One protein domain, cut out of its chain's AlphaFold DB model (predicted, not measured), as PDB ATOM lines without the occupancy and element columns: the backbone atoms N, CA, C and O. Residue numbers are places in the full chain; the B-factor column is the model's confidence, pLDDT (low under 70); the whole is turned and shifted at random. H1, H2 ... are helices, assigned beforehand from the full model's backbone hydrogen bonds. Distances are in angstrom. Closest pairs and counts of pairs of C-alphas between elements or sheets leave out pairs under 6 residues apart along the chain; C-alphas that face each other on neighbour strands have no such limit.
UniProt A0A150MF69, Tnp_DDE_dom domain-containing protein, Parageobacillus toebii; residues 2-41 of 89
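Overview. This is residues 2 to 41 of the 89 residues of the protein "Tnp_DDE_dom domain-containing protein" of Parageobacillus toebii (UniProt A0A150MF69). Two short helices, H1 and H2, stand well separated at the two ends of an open, loose shape, joined by one long unnamed stretch, residues 14 to 30. Residues 22 to 28 of that stretch stick out as a free loop before it folds back to H2. The printed part has 40 residues with two named helices, H1 then H2, and no named strand; its class is all helix. It is loose, with a radius of gyration of the C-alphas of 12.9 A, and spans 33 by 22 by 13 A.

Arrangement. Look first at H1, residues 3 to 13, and then at H2, residues 31 to 41: the two are apart. In both, every O i to N i+4 pair is within hydrogen-bond range.

Along the chain. Find C-alpha 3 at (-4.329, -22.934, 38.163); from there H1 runs 15.2 A to C-alpha 13. H2 runs 15.5 A from C-alpha 31 at (11.928, -44.967, 31.772) to C-alpha 41 at (-2.500, -42.577, 26.750).

Size, cuts and confidence. The two C-alphas farthest apart, those of Glu 12 and Lys 31, are 32.6 A apart. The 17 residues between H1 and H2 make a long link. The printed part has no cut, and no printed residue is under 70 in pLDDT.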
ATOM      1  N   SER A   2      -5.589 -23.013  33.489       85.12
ATOM      2  CA  SER A   2      -5.617 -22.106  34.640       85.12
ATOM      3  C   SER A   2      -5.378 -22.894  35.934       85.12
ATOM      4  O   SER A   2      -5.907 -24.000  36.084       85.12
ATOM      5  N   GLN A   3      -4.568 -22.344  36.842       84.69
ATOM      6  CA  GLN A   3      -4.329 -22.934  38.163       84.69
ATOM      7  C   GLN A   3      -5.617 -22.983  38.993       84.69
ATOM      8  O   GLN A   3      -5.841 -23.962  39.702       84.69
ATOM      9  N   ASP A   4      -6.509 -22.005  38.818       90.62
ATOM     10  CA  ASP A   4      -7.790 -21.941  39.531       90.62
ATOM     11  C   ASP A   4      -8.692 -23.118  39.166       90.62
ATOM     12  O   ASP A   4      -9.308 -23.739  40.029       90.62
ATOM     13  N   LEU A   5      -8.707 -23.488  37.882       88.19
ATOM     14  CA  LEU A   5      -9.469 -24.639  37.409       88.19
ATOM     15  C   LEU A   5      -8.907 -25.949  37.975       88.19
ATOM     16  O   LEU A   5      -9.671 -26.819  38.379       88.19
ATOM     17  N   GLN A   6      -7.579 -26.096  38.021       87.50
ATOM     18  CA  GLN A   6      -6.952 -27.288  38.602       87.50
ATOM     19  C   GLN A   6      -7.276 -27.414  40.090       87.50
ATOM     20  O   GLN A   6      -7.625 -28.503  40.542       87.50
ATOM     21  N   LYS A   7      -7.204 -26.300  40.825       90.81
ATOM     22  CA  LYS A   7      -7.545 -26.256  42.243       90.81
ATOM     23  C   LYS A   7      -9.008 -26.629  42.469       90.81
ATOM     24  O   LYS A   7      -9.272 -27.545  43.237       90.81
ATOM     25  N   LYS A   8      -9.942 -26.018  41.730       93.88
ATOM     26  CA  LYS A   8     -11.374 -26.340  41.827       93.88
ATOM     27  C   LYS A   8     -11.645 -27.828  41.585       93.88
ATOM     28  O   LYS A   8     -12.324 -28.466  42.378       93.88
ATOM     29  N   LEU A   9     -11.075 -28.397  40.522       92.06
ATOM     30  CA  LEU A   9     -11.286 -29.806  40.172       92.06
ATOM     31  C   LEU A   9     -10.691 -30.774  41.202       92.06
ATOM     32  O   LEU A   9     -11.249 -31.847  41.441       92.06
ATOM     33  N   TYR A  10      -9.580 -30.400  41.832       92.00
ATOM     34  CA  TYR A  10      -9.013 -31.176  42.927       92.00
ATOM     35  C   TYR A  10      -9.856 -31.066  44.203       92.00
ATOM     36  O   TYR A  10     -10.137 -32.072  44.857       92.00
ATOM     37  N   ASP A  11     -10.283 -29.859  44.559       94.94
ATOM     38  CA  ASP A  11     -11.033 -29.616  45.785       94.94
ATOM     39  C   ASP A  11     -12.402 -30.307  45.732       94.94
ATOM     40  O   ASP A  11     -12.735 -31.053  46.654       94.94
ATOM     41  N   GLU A  12     -13.118 -30.157  44.616       95.75
ATOM     42  CA  GLU A  12     -14.490 -30.641  44.432       95.75
ATOM     43  C   GLU A  12     -14.557 -32.133  44.071       95.75
ATOM     44  O   GLU A  12     -15.373 -32.865  44.624       95.75
ATOM     45  N   TYR A  13     -13.659 -32.617  43.204       93.12
ATOM     46  CA  TYR A  13     -13.757 -33.971  42.634       93.12
ATOM     47  C   TYR A  13     -12.531 -34.855  42.885       93.12
ATOM     48  O   TYR A  13     -12.492 -35.995  42.428       93.12
ATOM     49  N   LYS A  14     -11.502 -34.347  43.582       92.50
ATOM     50  CA  LYS A  14     -10.221 -35.048  43.814       92.50
ATOM     51  C   LYS A  14      -9.521 -35.472  42.518       92.50
ATOM     52  O   LYS A  14      -8.740 -36.425  42.493       92.50
ATOM     53  N   ILE A  15      -9.752 -34.725  41.437       91.19
ATOM     54  CA  ILE A  15      -9.135 -34.973  40.135       91.19
ATOM     55  C   ILE A  15      -7.764 -34.294  40.084       91.19
ATOM     56  O   ILE A  15      -7.638 -33.088  40.286       91.19
ATOM     57  N   THR A  16      -6.726 -35.070  39.763       86.56
ATOM     58  CA  THR A  16      -5.363 -34.565  39.535       86.56
ATOM     59  C   THR A  16      -4.976 -34.672  38.064       86.56
ATOM     60  O   THR A  16      -5.127 -35.717  37.429       86.56
ATOM     61  N   PHE A  17      -4.437 -33.582  37.510       80.50
ATOM     62  CA  PHE A  17      -4.002 -33.532  36.117       80.50
ATOM     63  C   PHE A  17      -2.519 -33.858  35.990       80.50
ATOM     64  O   PHE A  17      -1.648 -33.065  36.348       80.50
ATOM     65  N   TRP A  18      -2.227 -35.006  35.389       78.25
ATOM     66  CA  TRP A  18      -0.860 -35.419  35.098       78.25
ATOM     67  C   TRP A  18      -0.465 -34.983  33.693       78.25
ATOM     68  O   TRP A  18      -0.801 -35.632  32.702       78.25
ATOM     69  N   THR A  19       0.278 -33.879  33.597       77.06
ATOM     70  CA  THR A  19       0.826 -33.428  32.313       77.06
ATOM     71  C   THR A  19       2.176 -34.106  32.062       77.06
ATOM     72  O   THR A  19       3.091 -33.969  32.878       77.06
ATOM     73  N   PRO A  20       2.346 -34.839  30.947       74.38
ATOM     74  CA  PRO A  20       3.640 -35.389  30.569       74.38
ATOM     75  C   PRO A  20       4.694 -34.287  30.440       74.38
ATOM     76  O   PRO A  20       4.432 -33.224  29.874       74.38
ATOM     77  N   VAL A  21       5.904 -34.569  30.916       78.31
ATOM     78  CA  VAL A  21       7.032 -33.639  30.815       78.31
ATOM     79  C   VAL A  21       7.400 -33.439  29.342       78.31
ATOM     80  O   VAL A  21       7.546 -34.403  28.584       78.31
ATOM     81  N   ARG A  22       7.549 -32.178  28.929       77.06
ATOM     82  CA  ARG A  22       7.955 -31.799  27.569       77.06
ATOM     83  C   ARG A  22       9.446 -32.062  27.363       77.06
ATOM     84  O   ARG A  22      10.229 -31.966  28.301       77.06
ATOM     85  N   LYS A  23       9.858 -32.299  26.112       75.56
ATOM     86  CA  LYS A  23      11.266 -32.558  25.738       75.56
ATOM     87  C   LYS A  23      12.246 -31.496  26.271       75.56
ATOM     88  O   LYS A  23      13.366 -31.839  26.622       75.56
ATOM     89  N   ASN A  24      11.805 -30.241  26.368       80.06
ATOM     90  CA  ASN A  24      12.640 -29.100  26.763       80.06
ATOM     91  C   ASN A  24      12.676 -28.858  28.284       80.06
ATOM     92  O   ASN A  24      13.365 -27.952  28.745       80.06
ATOM     93  N   GLN A  25      11.927 -29.626  29.081       78.25
ATOM     94  CA  GLN A  25      11.953 -29.507  30.537       78.25
ATOM     95  C   GLN A  25      13.096 -30.349  31.108       78.25
ATOM     96  O   GLN A  25      13.222 -31.534  30.804       78.25
ATOM     97  N   LYS A  26      13.896 -29.758  32.002       77.62
ATOM     98  CA  LYS A  26      15.024 -30.418  32.687       77.62
ATOM     99  C   LYS A  26      14.577 -31.388  33.798       77.62
ATOM    100  O   LYS A  26      15.264 -31.546  34.798       77.62
ATOM    101  N   ILE A  27      13.414 -32.026  33.649       80.38
ATOM    102  CA  ILE A  27      12.854 -32.964  34.631       80.38
ATOM    103  C   ILE A  27      13.079 -34.385  34.121       80.38
ATOM    104  O   ILE A  27      12.545 -34.787  33.082       80.38
ATOM    105  N   HIS A  28      13.863 -35.172  34.857       77.69
ATOM    106  CA  HIS A  28      14.168 -36.540  34.464       77.69
ATOM    107  C   HIS A  28      13.112 -37.514  35.001       77.69
ATOM    108  O   HIS A  28      13.125 -37.900  36.163       77.69
ATOM    109  N   GLN A  29      12.180 -37.931  34.142       82.19
ATOM    110  CA  GLN A  29      11.242 -39.010  34.467       82.19
ATOM    111  C   GLN A  29      11.851 -40.384  34.178       82.19
ATOM    112  O   GLN A  29      12.470 -40.585  33.124       82.19
ATOM    113  N   SER A  30      11.601 -41.349  35.068       88.69
ATOM    114  CA  SER A  30      12.076 -42.723  34.899       88.69
ATOM    115  C   SER A  30      11.554 -43.347  33.595       88.69
ATOM    116  O   SER A  30      10.442 -43.068  33.128       88.69
ATOM    117  N   LYS A  31      12.347 -44.238  32.985       88.00
ATOM    118  CA  LYS A  31      11.928 -44.967  31.772       88.00
ATOM    119  C   LYS A  31      10.661 -45.802  32.008       88.00
ATOM    120  O   LYS A  31       9.892 -46.002  31.069       88.00
ATOM    121  N   ALA A  32      10.460 -46.305  33.229       91.31
ATOM    122  CA  ALA A  32       9.272 -47.066  33.610       91.31
ATOM    123  C   ALA A  32       8.019 -46.177  33.614       91.31
ATOM    124  O   ALA A  32       7.030 -46.514  32.964       91.31
ATOM    125  N   TRP A  33       8.103 -44.996  34.233       88.38
ATOM    126  CA  TRP A  33       7.014 -44.019  34.256       88.38
ATOM    127  C   TRP A  33       6.603 -43.573  32.848       88.38
ATOM    128  O   TRP A  33       5.425 -43.609  32.497       88.38
ATOM    129  N   LYS A  34       7.579 -43.241  31.992       87.00
ATOM    130  CA  LYS A  34       7.315 -42.860  30.591       87.00
ATOM    131  C   LYS A  34       6.576 -43.961  29.825       87.00
ATOM    132  O   LYS A  34       5.639 -43.675  29.081       87.00
ATOM    133  N   ARG A  35       6.981 -45.224  30.014       90.88
ATOM    134  CA  ARG A  35       6.316 -46.386  29.405       90.88
ATOM    135  C   ARG A  35       4.887 -46.553  29.918       90.88
ATOM    136  O   ARG A  35       3.987 -46.756  29.108       90.88
ATOM    137  N   TRP A  36       4.676 -46.433  31.226       91.88
ATOM    138  CA  TRP A  36       3.348 -46.511  31.833       91.88
ATOM    139  C   TRP A  36       2.411 -45.413  31.307       91.88
ATOM    140  O   TRP A  36       1.334 -45.729  30.802       91.88
ATOM    141  N   MET A  37       2.863 -44.153  31.286       89.62
ATOM    142  CA  MET A  37       2.101 -43.028  30.727       89.62
ATOM    143  C   MET A  37       1.749 -43.240  29.253       89.62
ATOM    144  O   MET A  37       0.617 -42.984  28.847       89.62
ATOM    145  N   LYS A  38       2.692 -43.743  28.441       89.62
ATOM    146  CA  LYS A  38       2.435 -44.047  27.024       89.62
ATOM    147  C   LYS A  38       1.342 -45.106  26.864       89.62
ATOM    148  O   LYS A  38       0.474 -44.940  26.014       89.62
ATOM    149  N   ARG A  39       1.356 -46.165  27.682       93.19
ATOM    150  CA  ARG A  39       0.311 -47.205  27.666       93.19
ATOM    151  C   ARG A  39      -1.052 -46.634  28.050       93.19
ATOM    152  O   ARG A  39      -2.015 -46.874  27.336       93.19
ATOM    153  N   LYS A  40      -1.123 -45.842  29.125       92.12
ATOM    154  CA  LYS A  40      -2.373 -45.196  29.557       92.12
ATOM    155  C   LYS A  40      -2.935 -44.263  28.487       92.12
ATOM    156  O   LYS A  40      -4.111 -44.370  28.163       92.12
ATOM    157  N   ARG A  41      -2.089 -43.426  27.875       91.88
ATOM    158  CA  ARG A  41      -2.500 -42.577  26.750       91.88
ATOM    159  C   ARG A  41      -3.035 -43.403  25.587       91.88
ATOM    160  O   ARG A  41      -4.090 -43.076  25.071       91.88
TER     161      ARG A  41